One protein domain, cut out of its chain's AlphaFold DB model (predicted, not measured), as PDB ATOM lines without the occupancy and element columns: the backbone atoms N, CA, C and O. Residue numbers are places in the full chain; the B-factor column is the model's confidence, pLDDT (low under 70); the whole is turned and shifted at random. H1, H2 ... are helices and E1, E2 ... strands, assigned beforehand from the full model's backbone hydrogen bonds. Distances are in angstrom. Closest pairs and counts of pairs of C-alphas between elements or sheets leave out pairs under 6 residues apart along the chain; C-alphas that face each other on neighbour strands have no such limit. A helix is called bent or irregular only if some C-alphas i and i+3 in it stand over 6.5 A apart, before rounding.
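AT A GLANCE: This is residues 54 to 152 of the 327 residues of an uncharacterized protein of Gymnopus luxurians FD-317 M1 (UniProt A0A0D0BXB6). Little regular structure: a small twisted sheet of four strands makes the middle, with helix H1 beyond one end, residues 132 to 152 looped beyond the other, and residues 82 to 91 sticking out. Of 99 printed residues, 33 are in named elements, mixed helix and strand, in chain order E1, H1, E2, E3, E4. The mixed sheet runs E1 E3 E4 E2. The whole is loose, with radius of gyration of the C-alphas 17.0 A and spans 50 by 34 by 20 A.

IN THESE COORDINATES: E1, residues 54 to 58, begins at C-alpha 54 (349.664, 190.651, 230.345). H1, residues 67 to 80, 18.8 A long, is irregular: C-alphas 72 and 75 are 7.3 A apart. E2 is residues 96 to 98. E3, residues 114 to 119, spans 15.9 A. E4, residues 127 to 131, ends at C-alpha 131 (355.614, 182.182, 230.498).

HOW THE PARTS SIT: Within hydrogen-bond range are N 55 and O 115, 2.9 A, between parallel E1 and E3; N 116 and O 129, 2.8 A, in the antiparallel hairpin E3 and E4; N 97 and O 128, 2.8 A, between parallel E4 and E2. H1, not on the sheet, has 8 of 10 O i to N i+4 pairs within range.

THE WHOLE: The printed part has no cut. Links H1 to E2 and E2 to E3 are long. Residues 83 to 92 and 103 to 104 have pLDDT under 70.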
ATOM      1  N   ARG A  54     349.166 190.199 231.647       92.44
ATOM      2  CA  ARG A  54     349.664 190.651 230.345       92.44
ATOM      3  C   ARG A  54     350.641 191.796 230.524       92.44
ATOM      4  O   ARG A  54     350.348 192.741 231.251       92.44
ATOM      5  N   GLU A  55     351.786 191.687 229.875       92.31
ATOM      6  CA  GLU A  55     352.833 192.703 229.859       92.31
ATOM      7  C   GLU A  55     353.129 193.109 228.424       92.31
ATOM      8  O   GLU A  55     352.960 192.314 227.499       92.31
ATOM      9  N   ILE A  56     353.560 194.351 228.249       90.88
ATOM     10  CA  ILE A  56     353.961 194.888 226.958       90.88
ATOM     11  C   ILE A  56     355.427 195.258 227.077       90.88
ATOM     12  O   ILE A  56     355.789 196.084 227.916       90.88
ATOM     13  N   THR A  57     356.251 194.652 226.234       91.00
ATOM     14  CA  THR A  57     357.682 194.928 226.179       91.00
ATOM     15  C   THR A  57     358.014 195.528 224.833       91.00
ATOM     16  O   THR A  57     357.756 194.931 223.792       91.00
ATOM     17  N   TRP A  58     358.638 196.697 224.862       88.19
ATOM     18  CA  TRP A  58     359.207 197.304 223.674       88.19
ATOM     19  C   TRP A  58     360.691 196.957 223.574       88.19
ATOM     20  O   TRP A  58     361.466 197.293 224.472       88.19
ATOM     21  N   MET A  59     361.095 196.299 222.491       87.12
ATOM     22  CA  MET A  59     362.498 196.055 222.183       87.12
ATOM     23  C   MET A  59     362.954 197.043 221.112       87.12
ATOM     24  O   MET A  59     362.604 196.873 219.940       87.12
ATOM     25  N   PRO A  60     363.758 198.058 221.471       82.12
ATOM     26  CA  PRO A  60     364.385 198.875 220.455       82.12
ATOM     27  C   PRO A  60     365.342 197.978 219.665       82.12
ATOM     28  O   PRO A  60     366.328 197.469 220.199       82.12
ATOM     29  N   LEU A  61     365.068 197.785 218.373       75.19
ATOM     30  CA  LEU A  61     366.161 197.522 217.439       75.19
ATOM     31  C   LEU A  61     367.068 198.758 217.482       75.19
ATOM     32  O   LEU A  61     366.627 199.823 217.912       75.19
ATOM     33  N   GLN A  62     368.317 198.653 217.034       78.62
ATOM     34  CA  GLN A  62     369.310 199.746 217.010       78.62
ATOM     35  C   GLN A  62     368.879 200.998 216.199       78.62
ATOM     36  O   GLN A  62     369.692 201.846 215.851       78.62
ATOM     37  N   SER A  63     367.596 201.113 215.867       71.44
ATOM     38  CA  SER A  63     366.910 202.299 215.404       71.44
ATOM     39  C   SER A  63     366.795 203.353 216.507       71.44
ATOM     40  O   SER A  63     366.350 203.070 217.619       71.44
ATOM     41  N   ASN A  64     367.073 204.601 216.151       80.50
ATOM     42  CA  ASN A  64     366.900 205.767 217.020       80.50
ATOM     43  C   ASN A  64     365.442 206.270 217.043       80.50
ATOM     44  O   ASN A  64     365.193 207.448 217.295       80.50
ATOM     45  N   LEU A  65     364.481 205.409 216.700       79.88
ATOM     46  CA  LEU A  65     363.074 205.780 216.602       79.88
ATOM     47  C   LEU A  65     362.473 205.900 218.006       79.88
ATOM     48  O   LEU A  65     362.666 205.027 218.855       79.88
ATOM     49  N   SER A  66     361.738 206.986 218.257       82.38
ATOM     50  CA  SER A  66     361.041 207.175 219.528       82.38
ATOM     51  C   SER A  66     359.819 206.259 219.627       82.38
ATOM     52  O   SER A  66     359.176 205.934 218.629       82.38
ATOM     53  N   LEU A  67     359.447 205.888 220.856       76.44
ATOM     54  CA  LEU A  67     358.211 205.143 221.121       76.44
ATOM     55  C   LEU A  67     356.967 205.852 220.567       76.44
ATOM     56  O   LEU A  67     356.078 205.184 220.051       76.44
ATOM     57  N   SER A  68     356.921 207.189 220.645       83.81
ATOM     58  CA  SER A  68     355.805 207.986 220.124       83.81
ATOM     59  C   SER A  68     355.662 207.826 218.615       83.81
ATOM     60  O   SER A  68     354.592 207.451 218.140       83.81
ATOM     61  N   TYR A  69     356.766 207.997 217.883       83.38
ATOM     62  CA  TYR A  69     356.800 207.845 216.434       83.38
ATOM     63  C   TYR A  69     356.307 206.461 216.030       83.38
ATOM     64  O   TYR A  69     355.478 206.321 215.138       83.38
ATOM     65  N   ILE A  70     356.762 205.422 216.721       75.56
ATOM     66  CA  ILE A  70     356.368 204.064 216.368       75.56
ATOM     67  C   ILE A  70     354.902 203.826 216.706       75.56
ATOM     68  O   ILE A  70     354.207 203.242 215.892       75.56
ATOM     69  N   SER A  71     354.405 204.316 217.844       80.88
ATOM     70  CA  SER A  71     352.989 204.166 218.202       80.88
ATOM     71  C   SER A  71     352.041 204.842 217.210       80.88
ATOM     72  O   SER A  71     350.991 204.285 216.904       80.88
ATOM     73  N   GLU A  72     352.434 205.996 216.672       84.75
ATOM     74  CA  GLU A  72     351.657 206.738 215.677       84.75
ATOM     75  C   GLU A  72     351.682 206.041 214.314       84.75
ATOM     76  O   GLU A  72     350.652 205.940 213.656       84.75
ATOM     77  N   ASN A  73     352.837 205.496 213.924       81.06
ATOM     78  CA  ASN A  73     353.037 204.879 212.612       81.06
ATOM     79  C   ASN A  73     352.833 203.356 212.618       81.06
ATOM     80  O   ASN A  73     353.018 202.707 211.592       81.06
ATOM     81  N   TYR A  74     352.474 202.747 213.753       79.38
ATOM     82  CA  TYR A  74     352.392 201.289 213.858       79.38
ATOM     83  C   TYR A  74     351.339 200.722 212.903       79.38
ATOM     84  O   TYR A  74     351.592 199.720 212.244       79.38
ATOM     85  N   GLY A  75     350.187 201.393 212.780       77.31
ATOM     86  CA  GLY A  75     349.154 201.023 211.810       77.31
ATOM     87  C   GLY A  75     349.687 201.027 210.377       77.31
ATOM     88  O   GLY A  75     349.524 200.042 209.662       77.31
ATOM     89  N   ASP A  76     350.411 202.078 209.996       80.81
ATOM     90  CA  ASP A  76     350.997 202.201 208.659       80.81
ATOM     91  C   ASP A  76     352.050 201.117 208.399       80.81
ATOM     92  O   ASP A  76     352.010 200.458 207.363       80.81
ATOM     93  N   ILE A  77     352.932 200.845 209.368       75.81
ATOM     94  CA  ILE A  77     353.923 199.758 209.286       75.81
ATOM     95  C   ILE A  77     353.218 198.417 209.063       75.81
ATOM     96  O   ILE A  77     353.622 197.652 208.190       75.81
ATOM     97  N   LEU A  78     352.138 198.136 209.796       71.62
ATOM     98  CA  LEU A  78     351.359 196.913 209.603       71.62
ATOM     99  C   LEU A  78     350.736 196.829 208.201       71.62
ATOM    100  O   LEU A  78     350.667 195.736 207.645       71.62
ATOM    101  N   HIS A  79     350.319 197.956 207.618       72.31
ATOM    102  CA  HIS A  79     349.785 198.010 206.252       72.31
ATOM    103  C   HIS A  79     350.854 197.849 205.162       72.31
ATOM    104  O   HIS A  79     350.529 197.403 204.063       72.31
ATOM    105  N   THR A  80     352.121 198.175 205.445       75.88
ATOM    106  CA  THR A  80     353.233 197.953 204.497       75.88
ATOM    107  C   THR A  80     353.688 196.498 204.420       75.88
ATOM    108  O   THR A  80     354.358 196.125 203.457       75.88
ATOM    109  N   ILE A  81     353.336 195.666 205.407       70.06
ATOM    110  CA  ILE A  81     353.639 194.235 205.370       70.06
ATOM    111  C   ILE A  81     352.740 193.616 204.295       70.06
ATOM    112  O   ILE A  81     351.515 193.664 204.441       70.06
ATOM    113  N   PRO A  82     353.309 193.034 203.222       70.62
ATOM    114  CA  PRO A  82     352.515 192.390 202.189       70.62
ATOM    115  C   PRO A  82     351.586 191.366 202.843       70.62
ATOM    116  O   PRO A  82     352.047 190.651 203.740       70.62
ATOM    117  N   PRO A  83     350.310 191.272 202.427       65.62
ATOM    118  CA  PRO A  83     349.413 190.249 202.932       65.62
ATOM    119  C   PRO A  83     350.082 188.895 202.722       65.62
ATOM    120  O   PRO A  83     350.193 188.415 201.594       65.62
ATOM    121  N   LEU A  84     350.590 188.299 203.801       63.16
ATOM    122  CA  LEU A  84     351.046 186.923 203.757       63.16
ATOM    123  C   LEU A  84     349.798 186.144 203.362       63.16
ATOM    124  O   LEU A  84     348.799 186.275 204.060       63.16
ATOM    125  N   GLU A  85     349.841 185.443 202.231       63.91
ATOM    126  CA  GLU A  85     348.735 184.810 201.496       63.91
ATOM    127  C   GLU A  85     347.982 183.754 202.334       63.91
ATOM    128  O   GLU A  85     347.969 182.554 202.074       63.91
ATOM    129  N   ARG A  86     347.396 184.200 203.438       54.09
ATOM    130  CA  ARG A  86     346.709 183.433 204.456       54.09
ATOM    131  C   ARG A  86     345.376 184.127 204.640       54.09
ATOM    132  O   ARG A  86     345.311 185.259 205.102       54.09
ATOM    133  N   VAL A  87     344.349 183.421 204.177       59.22
ATOM    134  CA  VAL A  87     342.917 183.585 204.443       59.22
ATOM    135  C   VAL A  87     342.612 184.714 205.429       59.22
ATOM    136  O   VAL A  87     342.934 184.604 206.608       59.22
ATOM    137  N   ILE A  88     341.979 185.765 204.904       55.16
ATOM    138  CA  ILE A  88     341.511 186.977 205.584       55.16
ATOM    139  C   ILE A  88     340.913 186.618 206.952       55.16
ATOM    140  O   ILE A  88     339.750 186.227 207.051       55.16
ATOM    141  N   GLN A  89     341.713 186.739 208.011       57.53
ATOM    142  CA  GLN A  89     341.217 186.746 209.380       57.53
ATOM    143  C   GLN A  89     341.247 188.187 209.898       57.53
ATOM    144  O   GLN A  89     342.225 188.903 209.668       57.53
ATOM    145  N   PRO A  90     340.176 188.649 210.566       57.22
ATOM    146  CA  PRO A  90     340.102 189.987 211.133       57.22
ATOM    147  C   PRO A  90     341.008 190.083 212.372       57.22
ATOM    148  O   PRO A  90     340.558 189.983 213.511       57.22
ATOM    149  N   GLY A  91     342.308 190.255 212.145       64.19
ATOM    150  CA  GLY A  91     343.315 190.393 213.190       64.19
ATOM    151  C   GLY A  91     344.675 189.881 212.736       64.19
ATOM    152  O   GLY A  91     344.777 188.837 212.102       64.19
ATOM    153  N   ILE A  92     345.737 190.618 213.068       66.56
ATOM    154  CA  ILE A  92     347.099 190.105 212.921       66.56
ATOM    155  C   ILE A  92     347.337 189.145 214.080       66.56
ATOM    156  O   ILE A  92     347.528 189.575 215.222       66.56
ATOM    157  N   ASP A  93     347.300 187.850 213.784       79.06
ATOM    158  CA  ASP A  93     347.699 186.815 214.726       79.06
ATOM    159  C   ASP A  93     349.206 186.911 214.965       79.06
ATOM    160  O   ASP A  93     350.030 186.478 214.154       79.06
ATOM    161  N   LEU A  94     349.577 187.503 216.101       83.31
ATOM    162  CA  LEU A  94     350.968 187.528 216.527       83.31
ATOM    163  C   LEU A  94     351.433 186.099 216.840       83.31
ATOM    164  O   LEU A  94     350.739 185.372 217.563       83.31
ATOM    165  N   PRO A  95     352.625 185.690 216.368       87.38
ATOM    166  CA  PRO A  95     353.155 184.371 216.663       87.38
ATOM    167  C   PRO A  95     353.290 184.191 218.178       87.38
ATOM    168  O   PRO A  95     353.987 184.946 218.862       87.38
ATOM    169  N   ARG A  96     352.624 183.162 218.706       89.88
ATOM    170  CA  ARG A  96     352.736 182.741 220.104       89.88
ATOM    171  C   ARG A  96     353.921 181.803 220.260       89.88
ATOM    172  O   ARG A  96     354.017 180.803 219.552       89.88
ATOM    173  N   ARG A  97     354.825 182.118 221.185       92.38
ATOM    174  CA  ARG A  97     356.020 181.318 221.473       92.38
ATOM    175  C   ARG A  97     356.129 181.062 222.976       92.38
ATOM    176  O   ARG A  97     355.766 181.939 223.762       92.38
ATOM    177  N   PRO A  98     356.637 179.897 223.406       91.19
ATOM    178  CA  PRO A  98     356.996 179.705 224.802       91.19
ATOM    179  C   PRO A  98     358.109 180.693 225.166       91.19
ATOM    180  O   PRO A  98     359.158 180.754 224.520       91.19
ATOM    181  N   GLY A  99     357.865 181.506 226.185       87.88
ATOM    182  CA  GLY A  99     358.847 182.425 226.727       87.88
ATOM    183  C   GLY A  99     359.866 181.652 227.557       87.88
ATOM    184  O   GLY A  99     359.529 181.089 228.597       87.88
ATOM    185  N   GLN A 100     361.127 181.640 227.128       84.06
ATOM    186  CA  GLN A 100     362.209 180.998 227.871       84.06
ATOM    187  C   GLN A 100     363.105 182.060 228.511       84.06
ATOM    188  O   GLN A 100     363.748 182.846 227.817       84.06
ATOM    189  N   ARG A 101     363.190 182.080 229.847       80.19
ATOM    190  CA  ARG A 101     364.205 182.866 230.566       80.19
ATOM    191  C   ARG A 101     365.256 181.930 231.146       80.19
ATOM    192  O   ARG A 101     364.926 180.942 231.795       80.19
ATOM    193  N   ARG A 102     366.534 182.272 230.953       73.31
ATOM    194  CA  ARG A 102     367.685 181.513 231.486       73.31
ATOM    195  C   ARG A 102     367.717 181.457 233.020       73.31
ATOM    196  O   ARG A 102     368.411 180.627 233.588       73.31
ATOM    197  N   SER A 103     366.974 182.340 233.686       64.25
ATOM    198  CA  SER A 103     366.928 182.490 235.140       64.25
ATOM    199  C   SER A 103     365.706 181.840 235.793       64.25
ATOM    200  O   SER A 103     365.336 182.243 236.893       64.25
ATOM    201  N   ALA A 104     365.061 180.863 235.147       61.16
ATOM    202  CA  ALA A 104     363.927 180.163 235.738       61.16
ATOM    203  C   ALA A 104     364.370 179.414 237.007       61.16
ATOM    204  O   ALA A 104     364.939 178.325 236.948       61.16
ATOM    205  N   VAL A 105     364.137 180.026 238.165       71.62
ATOM    206  CA  VAL A 105     364.226 179.336 239.448       71.62
ATOM    207  C   VAL A 105     363.047 178.378 239.534       71.62
ATOM    208  O   VAL A 105     361.984 178.628 238.965       71.62
ATOM    209  N   VAL A 106     363.235 177.273 240.246       79.81
ATOM    210  CA  VAL A 106     362.159 176.337 240.554       79.81
ATOM    211  C   VAL A 106     361.126 177.052 241.429       79.81
ATOM    212  O   VAL A 106     361.278 177.157 242.643       79.81
ATOM    213  N   HIS A 107     360.096 177.598 240.790       86.06
ATOM    214  CA  HIS A 107     358.891 178.098 241.428       86.06
ATOM    215  C   HIS A 107     357.699 177.351 240.830       86.06
ATOM    216  O   HIS A 107     357.443 177.441 239.629       86.06
ATOM    217  N   GLU A 108     356.991 176.585 241.659       87.94
ATOM    218  CA  GLU A 108     355.985 175.606 241.223       87.94
ATOM    219  C   GLU A 108     354.551 176.062 241.521       87.94
ATOM    220  O   GLU A 108     353.713 175.295 241.996       87.94
ATOM    221  N   CYS A 109     354.238 177.329 241.246       89.94
ATOM    222  CA  CYS A 109     352.845 177.761 241.292       89.94
ATOM    223  C   CYS A 109     352.072 177.183 240.111       89.94
ATOM    224  O   CYS A 109     352.214 177.630 238.970       89.94
ATOM    225  N   LYS A 110     351.213 176.205 240.409       88.62
ATOM    226  CA  LYS A 110     350.216 175.707 239.462       88.62
ATOM    227  C   LYS A 110     349.365 176.890 239.003       88.62
ATOM    228  O   LYS A 110     348.955 177.706 239.823       88.62
ATOM    229  N   MET A 111     349.103 176.962 237.702       90.12
ATOM    230  CA  MET A 111     348.305 178.016 237.062       90.12
ATOM    231  C   MET A 111     348.978 179.387 236.922       90.12
ATOM    232  O   MET A 111     348.317 180.321 236.470       90.12
ATOM    233  N   TYR A 112     350.270 179.540 237.240       91.88
ATOM    234  CA  TYR A 112     350.970 180.757 236.834       91.88
ATOM    235  C   TYR A 112     350.998 180.843 235.301       91.88
ATOM    236  O   TYR A 112     351.449 179.923 234.618       91.88
ATOM    237  N   ARG A 113     350.517 181.965 234.758       93.62
ATOM    238  CA  ARG A 113     350.586 182.269 233.331       93.62
ATOM    239  C   ARG A 113     350.773 183.765 233.124       93.62
ATOM    240  O   ARG A 113     349.957 184.574 233.570       93.62
ATOM    241  N   ARG A 114     351.826 184.119 232.397       94.19
ATOM    242  CA  ARG A 114     352.114 185.488 231.972       94.19
ATOM    243  C   ARG A 114     352.296 185.530 230.462       94.19
ATOM    244  O   ARG A 114     353.076 184.761 229.914       94.19
ATOM    245  N   GLU A 115     351.579 186.425 229.804       94.75
ATOM    246  CA  GLU A 115     351.746 186.730 228.383       94.75
ATOM    247  C   GLU A 115     352.514 188.051 228.264       94.75
ATOM    248  O   GLU A 115     352.060 189.081 228.753       94.75
ATOM    249  N   GLU A 116     353.678 188.029 227.630       94.75
ATOM    250  CA  GLU A 116     354.462 189.219 227.305       94.75
ATOM    251  C   GLU A 116     354.334 189.473 225.805       94.75
ATOM    252  O   GLU A 116     354.728 188.641 224.989       94.75
ATOM    253  N   VAL A 117     353.740 190.601 225.434       92.00
ATOM    254  CA  VAL A 117     353.643 191.031 224.041       92.00
ATOM    255  C   VAL A 117     354.883 191.846 223.734       92.00
ATOM    256  O   VAL A 117     355.064 192.943 224.264       92.00
ATOM    257  N   THR A 118     355.756 191.282 222.912       92.38
ATOM    258  CA  THR A 118     356.988 191.930 222.491       92.38
ATOM    259  C   THR A 118     356.739 192.678 221.195       92.38
ATOM    260  O   THR A 118     356.371 192.070 220.188       92.38
ATOM    261  N   PHE A 119     356.971 193.985 221.234       88.19
ATOM    262  CA  PHE A 119     356.960 194.848 220.067       88.19
ATOM    263  C   PHE A 119     358.382 195.256 219.688       88.19
ATOM    264  O   PHE A 119     359.184 195.641 220.540       88.19
ATOM    265  N   THR A 120     358.670 195.185 218.401       87.12
ATOM    266  CA  THR A 120     359.914 195.591 217.753       87.12
ATOM    267  C   THR A 120     359.587 196.550 216.607       87.12
ATOM    268  O   THR A 120     358.494 196.471 216.043       87.12
ATOM    269  N   PRO A 121     360.523 197.435 216.209       82.31
ATOM    270  CA  PRO A 121     360.373 198.218 214.981       82.31
ATOM    271  C   PRO A 121     360.085 197.361 213.741       82.31
ATOM    272  O   PRO A 121     359.326 197.773 212.873       82.31
ATOM    273  N   ASP A 122     360.665 196.159 213.672       83.12
ATOM    274  CA  ASP A 122     360.318 195.160 212.664       83.12
ATOM    275  C   ASP A 122     359.054 194.417 213.095       83.12
ATOM    276  O   ASP A 122     359.070 193.616 214.033       83.12
ATOM    277  N   ALA A 123     357.945 194.678 212.406       81.56
ATOM    278  CA  ALA A 123     356.665 194.124 212.796       81.56
ATOM    279  C   ALA A 123     356.567 192.595 212.645       81.56
ATOM    280  O   ALA A 123     355.755 191.971 213.333       81.56
ATOM    281  N   LEU A 124     357.422 191.980 211.820       83.62
ATOM    282  CA  LEU A 124     357.497 190.525 211.650       83.62
ATOM    283  C   LEU A 124     358.150 189.826 212.851       83.62
ATOM    284  O   LEU A 124     357.969 188.623 213.054       83.62
ATOM    285  N   GLN A 125     358.907 190.575 213.652       87.38
ATOM    286  CA  GLN A 125     359.544 190.083 214.874       87.38
ATOM    287  C   GLN A 125     358.653 190.232 216.112       87.38
ATOM    288  O   GLN A 125     358.982 189.672 217.163       87.38
ATOM    289  N   ASN A 126     357.507 190.910 215.987       89.12
ATOM    290  CA  ASN A 126     356.529 190.992 217.062       89.12
ATOM    291  C   ASN A 126     356.040 189.591 217.428       89.12
ATOM    292  O   ASN A 126     355.738 188.769 216.562       89.12
ATOM    293  N   ALA A 127     355.944 189.311 218.722       93.25
ATOM    294  CA  ALA A 127     355.554 187.996 219.205       93.25
ATOM    295  C   ALA A 127     354.854 188.090 220.557       93.25
ATOM    296  O   ALA A 127     355.068 189.022 221.331       93.25
ATOM    297  N   ILE A 128     354.044 187.080 220.863       92.75
ATOM    298  CA  ILE A 128     353.501 186.873 222.204       92.75
ATOM    299  C   ILE A 128     354.324 185.769 222.859       92.75
ATOM    300  O   ILE A 128     354.270 184.612 222.438       92.75
ATOM    301  N   LEU A 129     355.070 186.113 223.901       94.81
ATOM    302  CA  LEU A 129     355.811 185.163 224.719       94.81
ATOM    303  C   LEU A 129     354.934 184.701 225.883       94.81
ATOM    304  O   LEU A 129     354.437 185.513 226.660       94.81
ATOM    305  N   VAL A 130     354.742 183.393 226.019       94.38
ATOM    306  CA  VAL A 130     353.946 182.803 227.105       94.38
ATOM    307  C   VAL A 130     354.879 182.184 228.139       94.38
ATOM    308  O   VAL A 130     355.610 181.245 227.834       94.38
ATOM    309  N   PHE A 131     354.849 182.696 229.367       93.50
ATOM    310  CA  PHE A 131     355.614 182.182 230.498       93.50
ATOM    311  C   PHE A 131     354.704 181.412 231.451       93.50
ATOM    312  O   PHE A 131     353.760 181.966 232.014       93.50
ATOM    313  N   GLU A 132     355.036 180.145 231.671       93.31
ATOM    314  CA  GLU A 132     354.355 179.260 232.631       93.31
ATOM    315  C   GLU A 132     355.030 179.247 234.007       93.31
ATOM    316  O   GLU A 132     354.522 178.665 234.962       93.31
ATOM    317  N   LYS A 133     356.186 179.908 234.124       92.00
ATOM    318  CA  LYS A 133     356.915 180.072 235.379       92.00
ATOM    319  C   LYS A 133     357.296 181.536 235.571       92.00
ATOM    320  O   LYS A 133     357.688 182.183 234.593       92.00
ATOM    321  N   PRO A 134     357.210 182.058 236.803       92.12
ATOM    322  CA  PRO A 134     357.653 183.409 237.090       92.12
ATOM    323  C   PRO A 134     359.172 183.536 236.978       92.12
ATOM    324  O   PRO A 134     359.931 182.579 237.154       92.12
ATOM    325  N   SER A 135     359.610 184.748 236.663       91.19
ATOM    326  CA  SER A 135     361.021 185.107 236.525       91.19
ATOM    327  C   SER A 135     361.679 185.270 237.893       91.19
ATOM    328  O   SER A 135     361.016 185.560 238.883       91.19
ATOM    329  N   LEU A 136     363.006 185.161 237.952       91.00
ATOM    330  CA  LEU A 136     363.765 185.529 239.149       91.00
ATOM    331  C   LEU A 136     363.485 186.994 239.544       91.00
ATOM    332  O   LEU A 136     363.427 187.873 238.685       91.00
ATOM    333  N   ASN A 137     363.312 187.225 240.843       90.25
ATOM    334  CA  ASN A 137     362.861 188.453 241.505       90.25
ATOM    335  C   ASN A 137     361.435 188.914 241.156       90.25
ATOM    336  O   ASN A 137     361.023 189.997 241.569       90.25
ATOM    337  N   GLU A 138     360.659 188.117 240.424       92.19
ATOM    338  CA  GLU A 138     359.251 188.415 240.167       92.19
ATOM    339  C   GLU A 138     358.386 188.036 241.377       92.19
ATOM    340  O   GLU A 138     358.636 187.030 242.037       92.19
ATOM    341  N   ILE A 139     357.336 188.811 241.653       93.38
ATOM    342  CA  ILE A 139     356.288 188.416 242.601       93.38
ATOM    343  C   ILE A 139     355.296 187.517 241.863       93.38
ATOM    344  O   ILE A 139     354.629 187.956 240.921       93.38
ATOM    345  N   CYS A 140     355.179 186.263 242.292       93.00
ATOM    346  CA  CYS A 140     354.178 185.353 241.762       93.00
ATOM    347  C   CYS A 140     352.777 185.852 242.131       93.00
ATOM    348  O   CYS A 140     352.437 185.940 243.306       93.00
ATOM    349  N   GLN A 141     351.936 186.138 241.140       91.12
ATOM    350  CA  GLN A 141     350.578 186.639 241.386       91.12
ATOM    351  C   GLN A 141     349.635 185.592 241.992       91.12
ATOM    352  O   GLN A 141     348.594 185.952 242.527       91.12
ATOM    353  N   ILE A 142     349.999 184.308 241.915       93.00
ATOM    354  CA  ILE A 142     349.190 183.214 242.459       93.00
ATOM    355  C   ILE A 142     349.406 183.079 243.971       93.00
ATOM    356  O   ILE A 142     348.438 183.039 244.722       93.00
ATOM    357  N   CYS A 143     350.661 183.024 244.435       93.50
ATOM    358  CA  CYS A 143     350.977 182.826 245.857       93.50
ATOM    359  C   CYS A 143     351.486 184.080 246.586       93.50
ATOM    360  O   CYS A 143     351.704 184.033 247.794       93.50
ATOM    361  N   GLY A 144     351.734 185.182 245.874       94.06
ATOM    362  CA  GLY A 144     352.268 186.431 246.427       94.06
ATOM    363  C   GLY A 144     353.756 186.403 246.799       94.06
ATOM    364  O   GLY A 144     354.270 187.399 247.301       94.06
ATOM    365  N   GLN A 145     354.470 185.297 246.572       94.19
ATOM    366  CA  GLN A 145     355.885 185.171 246.944       94.19
ATOM    367  C   GLN A 145     356.817 185.754 245.879       94.19
ATOM    368  O   GLN A 145     356.587 185.589 244.679       94.19
ATOM    369  N   VAL A 146     357.911 186.379 246.323       93.81
ATOM    370  CA  VAL A 146     359.021 186.785 245.451       93.81
ATOM    371  C   VAL A 146     359.841 185.551 245.076       93.81
ATOM    372  O   VAL A 146     360.298 184.807 245.944       93.81
ATOM    373  N   VAL A 147     360.061 185.341 243.782       92.19
ATOM    374  CA  VAL A 147     360.885 184.249 243.260       92.19
ATOM    375  C   VAL A 147     362.354 184.574 243.478       92.19
ATOM    376  O   VAL A 147     362.997 185.225 242.662       92.19
ATOM    377  N   ILE A 148     362.914 184.108 244.579       91.50
ATOM    378  CA  ILE A 148     364.344 184.239 244.863       91.50
ATOM    379  C   ILE A 148     365.102 183.033 244.320       91.50
ATOM    380  O   ILE A 148     364.576 181.921 244.328       91.50
ATOM    381  N   ARG A 149     366.347 183.225 243.866       86.25
ATOM    382  CA  ARG A 149     367.231 182.095 243.549       86.25
ATOM    383  C   ARG A 149     367.382 181.270 244.818       86.25
ATOM    384  O   ARG A 149     367.844 181.800 245.823       86.25
ATOM    385  N   LYS A 150     367.003 179.991 244.777       82.69
ATOM    386  CA  LYS A 150     367.384 179.077 245.849       82.69
ATOM    387  C   LYS A 150     368.899 178.972 245.774       82.69
ATOM    388  O   LYS A 150     369.427 178.333 244.864       82.69
ATOM    389  N   GLU A 151     369.587 179.688 246.655       79.44
ATOM    390  CA  GLU A 151     371.002 179.451 246.872       79.44
ATOM    391  C   GLU A 151     371.114 177.975 247.217       79.44
ATOM    392  O   GLU A 151     370.467 177.481 248.148       79.44
ATOM    393  N   VAL A 152     371.841 177.242 246.376       73.44
ATOM    394  CA  VAL A 152     372.215 175.876 246.698       73.44
ATOM    395  C   VAL A 152     373.137 176.026 247.893       73.44
ATOM    396  O   VAL A 152     374.319 176.330 247.756       73.44
TER     397      VAL A 152